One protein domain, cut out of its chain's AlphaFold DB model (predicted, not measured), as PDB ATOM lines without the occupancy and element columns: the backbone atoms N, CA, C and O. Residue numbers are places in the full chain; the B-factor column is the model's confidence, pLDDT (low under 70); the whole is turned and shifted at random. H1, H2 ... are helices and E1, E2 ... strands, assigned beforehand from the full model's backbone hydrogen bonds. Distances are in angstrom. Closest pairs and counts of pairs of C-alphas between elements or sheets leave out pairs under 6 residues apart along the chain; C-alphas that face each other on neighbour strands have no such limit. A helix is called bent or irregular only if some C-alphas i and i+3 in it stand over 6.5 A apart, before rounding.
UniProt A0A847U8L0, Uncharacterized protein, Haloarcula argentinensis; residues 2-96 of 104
ATOM      1  N   THR A   2      24.250   0.948  -2.135       60.72
ATOM      2  CA  THR A   2      24.963   1.557  -0.995       60.72
ATOM      3  C   THR A   2      26.467   1.734  -1.237       60.72
ATOM      4  O   THR A   2      27.010   2.762  -0.872       60.72
ATOM      5  N   GLU A   3      27.124   0.794  -1.924       70.06
ATOM      6  CA  GLU A   3      28.554   0.899  -2.270       70.06
ATOM      7  C   GLU A   3      28.858   2.008  -3.290       70.06
ATOM      8  O   GLU A   3      29.924   2.614  -3.229       70.06
ATOM      9  N   LEU A   4      27.924   2.294  -4.209       74.31
ATOM     10  CA  LEU A   4      28.084   3.377  -5.180       74.31
ATOM     11  C   LEU A   4      27.960   4.712  -4.450       74.31
ATOM     12  O   LEU A   4      28.889   5.499  -4.505       74.31
ATOM     13  N   THR A   5      26.871   4.922  -3.703       76.44
ATOM     14  CA  THR A   5      26.635   6.157  -2.935       76.44
ATOM     15  C   THR A   5      27.726   6.447  -1.905       76.44
ATOM     16  O   THR A   5      28.027   7.607  -1.686       76.44
ATOM     17  N   ASP A   6      28.333   5.415  -1.308       76.81
ATOM     18  CA  ASP A   6      29.446   5.551  -0.350       76.81
ATOM     19  C   ASP A   6      30.784   5.882  -1.040       76.81
ATOM     20  O   ASP A   6      31.667   6.492  -0.448       76.81
ATOM     21  N   SER A   7      30.929   5.508  -2.317       78.94
ATOM     22  CA  SER A   7      32.094   5.864  -3.139       78.94
ATOM     23  C   SER A   7      31.969   7.246  -3.783       78.94
ATOM     24  O   SER A   7      32.962   7.778  -4.287       78.94
ATOM     25  N   LEU A   8      30.759   7.809  -3.820       83.44
ATOM     26  CA  LEU A   8      30.536   9.156  -4.322       83.44
ATOM     27  C   LEU A   8      31.009  10.172  -3.283       83.44
ATOM     28  O   LEU A   8      30.875   9.943  -2.083       83.44
ATOM     29  N   PRO A   9      31.560  11.305  -3.727       83.81
ATOM     30  CA  PRO A   9      31.958  12.344  -2.802       83.81
ATOM     31  C   PRO A   9      30.712  12.993  -2.176       83.81
ATOM     32  O   PRO A   9      29.657  13.056  -2.813       83.81
ATOM     33  N   ASP A  10      30.851  13.539  -0.965       84.75
ATOM     34  CA  ASP A  10      29.834  14.348  -0.264       84.75
ATOM     35  C   ASP A  10      29.666  15.740  -0.921       84.75
ATOM     36  O   ASP A  10      29.786  16.789  -0.296       84.75
ATOM     37  N   ARG A  11      29.531  15.759  -2.248       85.69
ATOM     38  CA  ARG A  11      29.283  16.931  -3.089       85.69
ATOM     39  C   ARG A  11      28.682  16.484  -4.428       85.69
ATOM     40  O   ARG A  11      28.896  15.336  -4.836       85.69
ATOM     41  N   PRO A  12      27.987  17.379  -5.151       87.44
ATOM     42  CA  PRO A  12      27.615  17.128  -6.540       87.44
ATOM     43  C   PRO A  12      28.854  16.823  -7.394       87.44
ATOM     44  O   PRO A  12      29.932  17.386  -7.182       87.44
ATOM     45  N   LEU A  13      28.692  15.914  -8.353       88.62
ATOM     46  CA  LEU A  13      29.758  15.468  -9.251       88.62
ATOM     47  C   LEU A  13      29.906  16.444 -10.408       88.62
ATOM     48  O   LEU A  13      28.920  17.018 -10.847       88.62
ATOM     49  N   SER A  14      31.094  16.572 -10.984       89.19
ATOM     50  CA  SER A  14      31.245  17.258 -12.270       89.19
ATOM     51  C   SER A  14      30.943  16.340 -13.454       89.19
ATOM     52  O   SER A  14      31.045  15.113 -13.362       89.19
ATOM     53  N   THR A  15      30.666  16.928 -14.617       84.94
ATOM     54  CA  THR A  15      30.460  16.200 -15.884       84.94
ATOM     55  C   THR A  15      31.618  15.241 -16.182       84.94
ATOM     56  O   THR A  15      31.419  14.095 -16.580       84.94
ATOM     57  N   SER A  16      32.845  15.690 -15.901       87.44
ATOM     58  CA  SER A  16      34.059  14.878 -16.043       87.44
ATOM     59  C   SER A  16      34.099  13.682 -15.086       87.44
ATOM     60  O   SER A  16      34.610  12.626 -15.454       87.44
ATOM     61  N   GLU A  17      33.577  13.829 -13.864       89.56
ATOM     62  CA  GLU A  17      33.523  12.743 -12.879       89.56
ATOM     63  C   GLU A  17      32.476  11.696 -13.273       89.56
ATOM     64  O   GLU A  17      32.757  10.508 -13.163       89.56
ATOM     65  N   ILE A  18      31.325  12.107 -13.824       86.50
ATOM     66  CA  ILE A  18      30.331  11.179 -14.395       86.50
ATOM     67  C   ILE A  18      30.945  10.370 -15.540       86.50
ATOM     68  O   ILE A  18      30.872   9.143 -15.536       86.50
ATOM     69  N   SER A  19      31.618  11.029 -16.488       84.50
ATOM     70  CA  SER A  19      32.300  10.321 -17.579       84.50
ATOM     71  C   SER A  19      33.409   9.392 -17.073       84.50
ATOM     72  O   SER A  19      33.615   8.316 -17.629       84.50
ATOM     73  N   ALA A  20      34.127   9.773 -16.013       88.06
ATOM     74  CA  ALA A  20      35.130   8.912 -15.394       88.06
ATOM     75  C   ALA A  20      34.506   7.719 -14.648       88.06
ATOM     76  O   ALA A  20      35.102   6.645 -14.628       88.06
ATOM     77  N   LEU A  21      33.333   7.883 -14.032       84.56
ATOM     78  CA  LEU A  21      32.577   6.793 -13.410       84.56
ATOM     79  C   LEU A  21      32.096   5.793 -14.461       84.56
ATOM     80  O   LEU A  21      32.320   4.599 -14.292       84.56
ATOM     81  N   GLU A  22      31.534   6.278 -15.569       83.31
ATOM     82  CA  GLU A  22      31.136   5.441 -16.706       83.31
ATOM     83  C   GLU A  22      32.335   4.672 -17.279       83.31
ATOM     84  O   GLU A  22      32.275   3.461 -17.458       83.31
ATOM     85  N   ALA A  23      33.484   5.333 -17.454       85.88
ATOM     86  CA  ALA A  23      34.697   4.677 -17.941       85.88
ATOM     87  C   ALA A  23      35.301   3.654 -16.955       85.88
ATOM     88  O   ALA A  23      36.006   2.736 -17.373       85.88
ATOM     89  N   GLN A  24      35.085   3.825 -15.647       83.44
ATOM     90  CA  GLN A  24      35.536   2.874 -14.623       83.44
ATOM     91  C   GLN A  24      34.588   1.681 -14.476       83.44
ATOM     92  O   GLN A  24      35.023   0.602 -14.074       83.44
ATOM     93  N   HIS A  25      33.310   1.874 -14.798       80.19
ATOM     94  CA  HIS A  25      32.256   0.884 -14.660       80.19
ATOM     95  C   HIS A  25      31.588   0.638 -16.012       80.19
ATOM     96  O   HIS A  25      30.472   1.088 -16.241       80.19
ATOM     97  N   ASP A  26      32.253  -0.131 -16.877       78.06
ATOM     98  CA  ASP A  26      31.762  -0.476 -18.226       78.06
ATOM     99  C   ASP A  26      30.376  -1.167 -18.193       78.06
ATOM    100  O   ASP A  26      29.573  -1.038 -19.111       78.06
ATOM    101  N   ASP A  27      30.057  -1.856 -17.090       81.56
ATOM    102  CA  ASP A  27      28.761  -2.502 -16.851       81.56
ATOM    103  C   ASP A  27      27.649  -1.539 -16.381       81.56
ATOM    104  O   ASP A  27      26.497  -1.968 -16.217       81.56
ATOM    105  N   TYR A  28      27.977  -0.277 -16.070       84.06
ATOM    106  CA  TYR A  28      27.051   0.729 -15.542       84.06
ATOM    107  C   TYR A  28      26.840   1.852 -16.565       84.06
ATOM    108  O   TYR A  28      27.778   2.543 -16.945       84.06
ATOM    109  N   GLY A  29      25.593   2.085 -16.970       83.94
ATOM    110  CA  GLY A  29      25.229   3.257 -17.769       83.94
ATOM    111  C   GLY A  29      24.923   4.450 -16.870       83.94
ATOM    112  O   GLY A  29      24.126   4.302 -15.945       83.94
ATOM    113  N   PHE A  30      25.508   5.619 -17.133       86.81
ATOM    114  CA  PHE A  30      25.224   6.840 -16.379       86.81
ATOM    115  C   PHE A  30      24.527   7.863 -17.271       86.81
ATOM    116  O   PHE A  30      24.994   8.194 -18.355       86.81
ATOM    117  N   ALA A  31      23.410   8.407 -16.802       86.44
ATOM    118  CA  ALA A  31      22.674   9.432 -17.521       86.44
ATOM    119  C   ALA A  31      22.428  10.643 -16.610       86.44
ATOM    120  O   ALA A  31      21.640  10.548 -15.666       86.44
ATOM    121  N   PRO A  32      23.111  11.779 -16.842       86.12
ATOM    122  CA  PRO A  32      22.914  12.983 -16.045       86.12
ATOM    123  C   PRO A  32      21.529  13.584 -16.318       86.12
ATOM    124  O   PRO A  32      21.106  13.675 -17.468       86.12
ATOM    125  N   VAL A  33      20.834  14.002 -15.258       86.00
ATOM    126  CA  VAL A  33      19.485  14.594 -15.335       86.00
ATOM    127  C   VAL A  33      19.488  16.013 -14.780       86.00
ATOM    128  O   VAL A  33      19.023  16.933 -15.442       86.00
ATOM    129  N   GLY A  34      20.068  16.208 -13.596       83.50
ATOM    130  CA  GLY A  34      20.236  17.522 -12.977       83.50
ATOM    131  C   GLY A  34      21.597  18.110 -13.298       83.50
ATOM    132  O   GLY A  34      22.440  18.179 -12.407       83.50
ATOM    133  N   PHE A  35      21.841  18.437 -14.566       85.75
ATOM    134  CA  PHE A  35      23.086  19.066 -15.006       85.75
ATOM    135  C   PHE A  35      22.947  20.591 -15.054       85.75
ATOM    136  O   PHE A  35      22.076  21.105 -15.751       85.75
ATOM    137  N   PHE A  36      23.851  21.280 -14.359       84.94
ATOM    138  CA  PHE A  36      23.933  22.736 -14.248       84.94
ATOM    139  C   PHE A  36      25.154  23.222 -15.040       84.94
ATOM    140  O   PHE A  36      26.283  23.133 -14.542       84.94
ATOM    141  N   PRO A  37      24.970  23.671 -16.295       79.62
ATOM    142  CA  PRO A  37      26.076  23.996 -17.191       79.62
ATOM    143  C   PRO A  37      26.908  25.184 -16.714       79.62
ATOM    144  O   PRO A  37      28.115  25.202 -16.952       79.62
ATOM    145  N   ASP A  38      26.301  26.149 -16.024       83.19
ATOM    146  CA  ASP A  38      27.016  27.320 -15.524       83.19
ATOM    147  C   ASP A  38      27.998  26.978 -14.390       83.19
ATOM    148  O   ASP A  38      29.005  27.662 -14.200       83.19
ATOM    149  N   LEU A  39      27.748  25.877 -13.675       82.00
ATOM    150  CA  LEU A  39      28.582  25.391 -12.574       82.00
ATOM    151  C   LEU A  39      29.429  24.161 -12.941       82.00
ATOM    152  O   LEU A  39      30.300  23.776 -12.164       82.00
ATOM    153  N   ASP A  40      29.190  23.548 -14.104       87.19
ATOM    154  CA  ASP A  40      29.724  22.234 -14.500       87.19
ATOM    155  C   ASP A  40      29.514  21.159 -13.415       87.19
ATOM    156  O   ASP A  40      30.408  20.365 -13.100       87.19
ATOM    157  N   VAL A  41      28.319  21.140 -12.814       87.50
ATOM    158  CA  VAL A  41      27.952  20.150 -11.792       87.50
ATOM    159  C   VAL A  41      26.691  19.382 -12.162       87.50
ATOM    160  O   VAL A  41      25.784  19.880 -12.822       87.50
ATOM    161  N   VAL A  42      26.639  18.141 -11.703       89.31
ATOM    162  CA  VAL A  42      25.549  17.188 -11.842       89.31
ATOM    163  C   VAL A  42      25.052  16.879 -10.436       89.31
ATOM    164  O   VAL A  42      25.710  16.177  -9.666       89.31
ATOM    165  N   ALA A  43      23.888  17.423 -10.097       88.69
ATOM    166  CA  ALA A  43      23.213  17.191  -8.824       88.69
ATOM    167  C   ALA A  43      22.397  15.903  -8.803       88.69
ATOM    168  O   ALA A  43      22.066  15.391  -7.738       88.69
ATOM    169  N   ALA A  44      22.025  15.394  -9.974       89.94
ATOM    170  CA  ALA A  44      21.296  14.147 -10.080       89.94
ATOM    171  C   ALA A  44      21.595  13.441 -11.385       89.94
ATOM    172  O   ALA A  44      21.760  14.059 -12.444       89.94
ATOM    173  N   PHE A  45      21.608  12.125 -11.307       89.94
ATOM    174  CA  PHE A  45      21.847  11.264 -12.442       89.94
ATOM    175  C   PHE A  45      21.192   9.913 -12.210       89.94
ATOM    176  O   PHE A  45      20.868   9.513 -11.092       89.94
ATOM    177  N   VAL A  46      21.003   9.200 -13.300       89.00
ATOM    178  CA  VAL A  46      20.466   7.855 -13.312       89.00
ATOM    179  C   VAL A  46      21.605   6.888 -13.592       89.00
ATOM    180  O   VAL A  46      22.413   7.136 -14.483       89.00
ATOM    181  N   VAL A  47      21.676   5.793 -12.836       88.06
ATOM    182  CA  VAL A  47      22.624   4.701 -13.066       88.06
ATOM    183  C   VAL A  47      21.872   3.431 -13.451       88.06
ATOM    184  O   VAL A  47      20.911   3.054 -12.786       88.06
ATOM    185  N   ILE A  48      22.304   2.762 -14.514       87.00
ATOM    186  CA  ILE A  48      21.716   1.520 -15.021       87.00
ATOM    187  C   ILE A  48      22.744   0.411 -14.856       87.00
ATOM    188  O   ILE A  48      23.786   0.423 -15.498       87.00
ATOM    189  N   ILE A  49      22.462  -0.556 -13.988       85.44
ATOM    190  CA  ILE A  49      23.363  -1.660 -13.662       85.44
ATOM    191  C   ILE A  49      23.027  -2.861 -14.546       85.44
ATOM    192  O   ILE A  49      21.904  -3.367 -14.487       85.44
ATOM    193  N   ASN A  50      24.012  -3.351 -15.311       80.56
ATOM    194  CA  ASN A  50      23.897  -4.533 -16.182       80.56
ATOM    195  C   ASN A  50      22.779  -4.448 -17.244       80.56
ATOM    196  O   ASN A  50      22.444  -5.461 -17.848       80.56
ATOM    197  N   GLY A  51      22.192  -3.267 -17.478       72.44
ATOM    198  CA  GLY A  51      21.035  -3.126 -18.371       72.44
ATOM    199  C   GLY A  51      19.777  -3.845 -17.876       72.44
ATOM    200  O   GLY A  51      18.905  -4.140 -18.677       72.44
ATOM    201  N   ASP A  52      19.691  -4.164 -16.581       80.69
ATOM    202  CA  ASP A  52      18.524  -4.822 -15.974       80.69
ATOM    203  C   ASP A  52      17.851  -3.922 -14.929       80.69
ATOM    204  O   ASP A  52      16.643  -4.002 -14.703       80.69
ATOM    205  N   ARG A  53      18.625  -3.063 -14.250       85.25
ATOM    206  CA  ARG A  53      18.115  -2.281 -13.121       85.25
ATOM    207  C   ARG A  53      18.658  -0.866 -13.081       85.25
ATOM    208  O   ARG A  53      19.865  -0.668 -12.954       85.25
ATOM    209  N   GLY A  54      17.750   0.098 -13.113       88.12
ATOM    210  CA  GLY A  54      18.027   1.517 -13.005       88.12
ATOM    211  C   GLY A  54      17.814   2.066 -11.596       88.12
ATOM    212  O   GLY A  54      16.957   1.607 -10.836       88.12
ATOM    213  N   TYR A  55      18.599   3.072 -11.235       88.88
ATOM    214  CA  TYR A  55      18.440   3.828 -10.001       88.88
ATOM    215  C   TYR A  55      18.627   5.306 -10.294       88.88
ATOM    216  O   TYR A  55      19.615   5.694 -10.913       88.88
ATOM    217  N   SER A  56      17.698   6.132  -9.833       89.06
ATOM    218  CA  SER A  56      17.861   7.576  -9.831       89.06
ATOM    219  C   SER A  56      18.528   8.008  -8.532       89.06
ATOM    220  O   SER A  56      18.084   7.678  -7.428       89.06
ATOM    221  N   LEU A  57      19.636   8.727  -8.668       89.31
ATOM    222  CA  LEU A  57      20.354   9.332  -7.564       89.31
ATOM    223  C   LEU A  57      20.188  10.840  -7.625       89.31
ATOM    224  O   LEU A  57      20.353  11.447  -8.683       89.31
ATOM    225  N   GLY A  58      19.906  11.426  -6.472       89.88
ATOM    226  CA  GLY A  58      19.884  12.863  -6.268       89.88
ATOM    227  C   GLY A  58      20.790  13.228  -5.102       89.88
ATOM    228  O   GLY A  58      20.866  12.498  -4.111       89.88
ATOM    229  N   TYR A  59      21.500  14.338  -5.227       88.62
ATOM    230  CA  TYR A  59      22.262  14.914  -4.134       88.62
ATOM    231  C   TYR A  59      21.323  15.730  -3.247       88.62
ATOM    232  O   TYR A  59      20.784  16.756  -3.672       88.62
ATOM    233  N   ASP A  60      21.134  15.273  -2.011       87.00
ATOM    234  CA  ASP A  60      20.372  16.004  -1.007       87.00
ATOM    235  C   ASP A  60      21.287  17.006  -0.297       87.00
ATOM    236  O   ASP A  60      22.184  16.629   0.459       87.00
ATOM    237  N   ARG A  61      21.046  18.304  -0.516       79.00
ATOM    238  CA  ARG A  61      21.815  19.378   0.133       79.00
ATOM    239  C   ARG A  61      21.524  19.494   1.630       79.00
ATOM    240  O   ARG A  61      22.353  20.016   2.365       79.00
ATOM    241  N   ASN A  62      20.361  19.026   2.091       78.50
ATOM    242  CA  ASN A  62      19.997  19.080   3.510       78.50
ATOM    243  C   ASN A  62      20.617  17.928   4.312       78.50
ATOM    244  O   ASN A  62      20.969  18.104   5.480       78.50
ATOM    245  N   GLY A  63      20.726  16.756   3.695       70.25
ATOM    246  CA  GLY A  63      21.367  15.559   4.231       70.25
ATOM    247  C   GLY A  63      22.860  15.458   3.932       70.25
ATOM    248  O   GLY A  63      23.494  14.550   4.464       70.25
ATOM    249  N   ASP A  64      23.398  16.383   3.131       76.81
ATOM    250  CA  ASP A  64      24.806  16.479   2.721       76.81
ATOM    251  C   ASP A  64      25.325  15.167   2.105       76.81
ATOM    252  O   ASP A  64      26.361  14.634   2.493       76.81
ATOM    253  N   GLY A  65      24.557  14.586   1.177       85.38
ATOM    254  CA  GLY A  65      24.920  13.295   0.603       85.38
ATOM    255  C   GLY A  65      24.022  12.806  -0.527       85.38
ATOM    256  O   GLY A  65      22.937  13.326  -0.794       85.38
ATOM    257  N   TRP A  66      24.494  11.760  -1.202       89.19
ATOM    258  CA  TRP A  66      23.770  11.119  -2.294       89.19
ATOM    259  C   TRP A  66      22.695  10.174  -1.772       89.19
ATOM    260  O   TRP A  66      22.977   9.223  -1.038       89.19
ATOM    261  N   VAL A  67      21.460  10.397  -2.211       88.44
ATOM    262  CA  VAL A  67      20.313   9.561  -1.863       88.44
ATOM    263  C   VAL A  67      19.719   8.914  -3.105       88.44
ATOM    264  O   VAL A  67      19.734   9.463  -4.207       88.44
ATOM    265  N   VAL A  68      19.192   7.706  -2.921       89.06
ATOM    266  CA  VAL A  68      18.447   7.006  -3.966       89.06
ATOM    267  C   VAL A  68      17.024   7.535  -3.946       89.06
ATOM    268  O   VAL A  68      16.308   7.315  -2.970       89.06
ATOM    269  N   VAL A  69      16.632   8.229  -5.010       88.75
ATOM    270  CA  VAL A  69      15.297   8.818  -5.140       88.75
ATOM    271  C   VAL A  69      14.296   7.732  -5.523       88.75
ATOM    272  O   VAL A  69      13.281   7.552  -4.854       88.75
ATOM    273  N   GLU A  70      14.609   6.958  -6.561       87.19
ATOM    274  CA  GLU A  70      13.764   5.882  -7.075       87.19
ATOM    275  C   GLU A  70      14.629   4.751  -7.666       87.19
ATOM    276  O   GLU A  70      15.769   4.950  -8.088       87.19
ATOM    277  N   SER A  71      14.098   3.527  -7.677       88.06
ATOM    278  CA  SER A  71      14.707   2.389  -8.374       88.06
ATOM    279  C   SER A  71      13.690   1.780  -9.322       88.06
ATOM    280  O   SER A  71      12.564   1.535  -8.893       88.06
ATOM    281  N   PHE A  72      14.109   1.476 -10.539       85.12
ATOM    282  CA  PHE A  72      13.253   1.008 -11.625       85.12
ATOM    283  C   PHE A  72      13.933  -0.134 -12.394       85.12
ATOM    284  O   PHE A  72      15.135  -0.377 -12.248       85.12
ATOM    285  N   GLU A  73      13.164  -0.885 -13.174       83.38
ATOM    286  CA  GLU A  73      13.683  -1.965 -14.029       83.38
ATOM    287  C   GLU A  73      14.032  -1.426 -15.426       83.38
ATOM    288  O   GLU A  73      13.419  -0.466 -15.901       83.38
ATOM    289  N   ASP A  74      15.028  -2.020 -16.092       69.06
ATOM    290  CA  ASP A  74      15.369  -1.640 -17.468       69.06
ATOM    291  C   ASP A  74      14.164  -1.876 -18.395       69.06
ATOM    292  O   ASP A  74      13.569  -2.958 -18.422       69.06
ATOM    293  N   GLY A  75      13.750  -0.820 -19.099       62.84
ATOM    294  CA  GLY A  75      12.528  -0.796 -19.905       62.84
ATOM    295  C   GLY A  75      11.358  -0.016 -19.294       62.84
ATOM    296  O   GLY A  75      10.370   0.203 -20.000       62.84
ATOM    297  N   GLU A  76      11.453   0.454 -18.043       67.31
ATOM    298  CA  GLU A  76      10.598   1.560 -17.593       67.31
ATOM    299  C   GLU A  76      10.882   2.828 -18.408       67.31
ATOM    300  O   GLU A  76      11.965   3.009 -18.970       67.31
ATOM    301  N   ASP A  77       9.875   3.699 -18.511       79.88
ATOM    302  CA  ASP A  77       9.962   4.925 -19.299       79.88
ATOM    303  C   ASP A  77      11.033   5.847 -18.702       79.88
ATOM    304  O   ASP A  77      10.791   6.579 -17.743       79.88
ATOM    305  N   PHE A  78      12.241   5.767 -19.267       76.69
ATOM    306  CA  PHE A  78      13.405   6.519 -18.812       76.69
ATOM    307  C   PHE A  78      13.097   8.017 -18.757       76.69
ATOM    308  O   PHE A  78      13.450   8.675 -17.785       76.69
ATOM    309  N   ALA A  79      12.360   8.532 -19.746       80.62
ATOM    310  CA  ALA A  79      11.912   9.920 -19.765       80.62
ATOM    311  C   ALA A  79      11.068  10.267 -18.523       80.62
ATOM    312  O   ALA A  79      11.353  11.255 -17.852       80.62
ATOM    313  N   GLY A  80      10.097   9.432 -18.155       86.12
ATOM    314  CA  GLY A  80       9.293   9.603 -16.947       86.12
ATOM    315  C   GLY A  80      10.098   9.515 -15.649       86.12
ATOM    316  O   GLY A  80       9.812  10.255 -14.711       86.12
ATOM    317  N   VAL A  81      11.125   8.662 -15.588       86.00
ATOM    318  CA  VAL A  81      12.044   8.626 -14.438       86.00
ATOM    319  C   VAL A  81      12.847   9.921 -14.348       86.00
ATOM    320  O   VAL A  81      12.965  10.493 -13.266       86.00
ATOM    321  N   THR A  82      13.393  10.401 -15.470       84.94
ATOM    322  CA  THR A  82      14.156  11.654 -15.491       84.94
ATOM    323  C   THR A  82      13.293  12.860 -15.136       84.94
ATOM    324  O   THR A  82      13.755  13.714 -14.392       84.94
ATOM    325  N   ASP A  83      12.033  12.891 -15.576       86.75
ATOM    326  CA  ASP A  83      11.077  13.961 -15.267       86.75
ATOM    327  C   ASP A  83      10.770  14.008 -13.761       86.75
ATOM    328  O   ASP A  83      10.895  15.055 -13.132       86.75
ATOM    329  N   ARG A  84      10.513  12.848 -13.137       86.62
ATOM    330  CA  ARG A  84      10.337  12.753 -11.675       86.62
ATOM    331  C   ARG A  84      11.597  13.108 -10.899       86.62
ATOM    332  O   ARG A  84      11.503  13.717  -9.840       86.62
ATOM    333  N   LEU A  85      12.769  12.699 -11.385       87.88
ATOM    334  CA  LEU A  85      14.036  13.031 -10.737       87.88
ATOM    335  C   LEU A  85      14.311  14.534 -10.821       87.88
ATOM    336  O   LEU A  85      14.754  15.125  -9.842       87.88
ATOM    337  N   GLN A  86      14.014  15.153 -11.960       84.81
ATOM    338  CA  GLN A  86      14.117  16.594 -12.140       84.81
ATOM    339  C   GLN A  86      13.105  17.344 -11.261       84.81
ATOM    340  O   GLN A  86      13.471  18.321 -10.615       84.81
ATOM    341  N   GLU A  87      11.869  16.849 -11.148       85.81
ATOM    342  CA  GLU A  87      10.869  17.385 -10.216       85.81
ATOM    343  C   GLU A  87      11.320  17.244  -8.752       85.81
ATOM    344  O   GLU A  87      11.111  18.154  -7.952       85.81
ATOM    345  N   TRP A  88      11.976  16.132  -8.398       86.88
ATOM    346  CA  TRP A  88      12.502  15.900  -7.050       86.88
ATOM    347  C   TRP A  88      13.633  16.865  -6.683       86.88
ATOM    348  O   TRP A  88      13.666  17.359  -5.558       86.88
ATOM    349  N   ILE A  89      14.546  17.130  -7.624       82.06
ATOM    350  CA  ILE A  89      15.592  18.155  -7.483       82.06
ATOM    351  C   ILE A  89      14.950  19.518  -7.211       82.06
ATOM    352  O   ILE A  89      15.389  20.226  -6.304       82.06
ATOM    353  N   GLY A  90      13.902  19.843  -7.975       74.56
ATOM    354  CA  GLY A  90      13.054  21.017  -7.795       74.56
ATOM    355  C   GLY A  90      13.771  22.372  -7.888       74.56
ATOM    356  O   GLY A  90      14.963  22.465  -8.189       74.56
ATOM    357  N   ASP A  91      13.013  23.423  -7.553       66.81
ATOM    358  CA  ASP A  91      13.446  24.833  -7.480       66.81
ATOM    359  C   ASP A  91      14.692  25.046  -6.600       66.81
ATOM    360  O   ASP A  91      15.443  25.993  -6.804       66.81
ATOM    361  N   ASP A  92      14.943  24.164  -5.626       68.94
ATOM    362  CA  ASP A  92      16.026  24.297  -4.643       68.94
ATOM    363  C   ASP A  92      17.406  24.376  -5.324       68.94
ATOM    364  O   ASP A  92      18.300  25.117  -4.895       68.94
ATOM    365  N   TRP A  93      17.571  23.651  -6.430       75.62
ATOM    366  CA  TRP A  93      18.775  23.715  -7.249       75.62
ATOM    367  C   TRP A  93      18.757  24.828  -8.299       75.62
ATOM    368  O   TRP A  93      19.822  25.361  -8.601       75.62
ATOM    369  N   GLU A  94      17.592  25.219  -8.816       71.19
ATOM    370  CA  GLU A  94      17.475  26.388  -9.701       71.19
ATOM    371  C   GLU A  94      17.850  27.678  -8.951       71.19
ATOM    372  O   GLU A  94      18.619  28.498  -9.455       71.19
ATOM    373  N   GLU A  95      17.406  27.828  -7.697       70.06
ATOM    374  CA  GLU A  95      17.829  28.920  -6.813       70.06
ATOM    375  C   GLU A  95      19.334  28.861  -6.507       70.06
ATOM    376  O   GLU A  95      19.988  29.899  -6.390       70.06
ATOM    377  N   PHE A  96      19.907  27.659  -6.392       71.44
ATOM    378  CA  PHE A  96      21.340  27.487  -6.166       71.44
ATOM    379  C   PHE A  96      22.181  27.883  -7.378       71.44
ATOM    380  O   PHE A  96      23.170  28.595  -7.215       71.44
TER     381      PHE A  96
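AT A GLANCE: This is residues 2 to 96 of the 104 residues of an uncharacterized protein of Haloarcula argentinensis (UniProt A0A847U8L0). A strongly twisted sheet of four antiparallel strands has the long helix H3 running along one face, with H3 turning at a kink near residue 90. On the other side two shorter helices are set apart from each other: H2 packs beside edge strand E1, and small H1 packs near the beginning of E4. The 95 printed residues hold three named helices and four named strands, in the order H1 H2 E1 E2 E3 E4 H3; the sheet's order is E1 - E2 - E3 - E4, and the class is mixed. The whole is compact, with a radius of gyration of the C-alphas of 12.4 A, and rounded, spanning 35 by 27 by 23 A.

IN THESE COORDINATES: Find C-alpha 28 at (27.051, 0.729, -15.542), where E1, residues 28 to 36, begins; it is 22.3 A long and bends by 56 degrees at residue 33. Next come E2, residues 41 to 49, 22.4 A long with a bend of 63 degrees at residue 44, E3, residues 53 to 60, 22.0 A, and E4, residues 65 to 73, 23.9 A. H3, residues 78 to 96, runs 25.7 A to C-alpha 96 at (21.340, 27.487, -6.166); it is irregular, with C-alphas 88 and 91 9.0 A apart. Before the sheet, look for H1, residues 2 to 7, 8.6 A, starting at (24.963, 1.557, -0.995), and H2, residues 15 to 24, 14.3 A.

HOW THE PARTS SIT: The four strands form a meander, each the antiparallel neighbour of the one before, and each successive pair is a hairpin. Look for N 31 and O 46 at 2.8 A between E1 and E2, N 47 and O 55 at 2.8 A between E2 and E3, and N 56 and O 70 at 2.9 A between E3 and E4. The helices and sheet make three layers, helices on both faces of a sheet: H3 on one, H1 and H2 on the other. H3 lies over E2 and E3 at a height over the sheet of 7.6 A, along the strands; its closest C-alphas to E3 are Leu 85 and Ser 56, 6.7 A. H2 is on the sheet but over none of its strands; the C-alphas of Glu 22 and Phe 30 of E1 come closest, 6.1 A. H1 lies over E3 and only just not over E4, on which 2 of its C-alphas fall; those of Thr 5 and Trp 66 of E4 are 5.8 A apart, the closest of that pair. Every O i to N i+4 pair is within hydrogen-bond range in H1 and H2, and 11 of 15 are in H3.

THE WHOLE: The two C-alphas farthest apart, those of Asn 50 and Glu 95, are 35.3 A apart. The printed part has no cut, and no link is long. The mean pLDDT of the printed part is 82.7; residue 2, residues 74 to 76 and residues 91 to 92 are under 70.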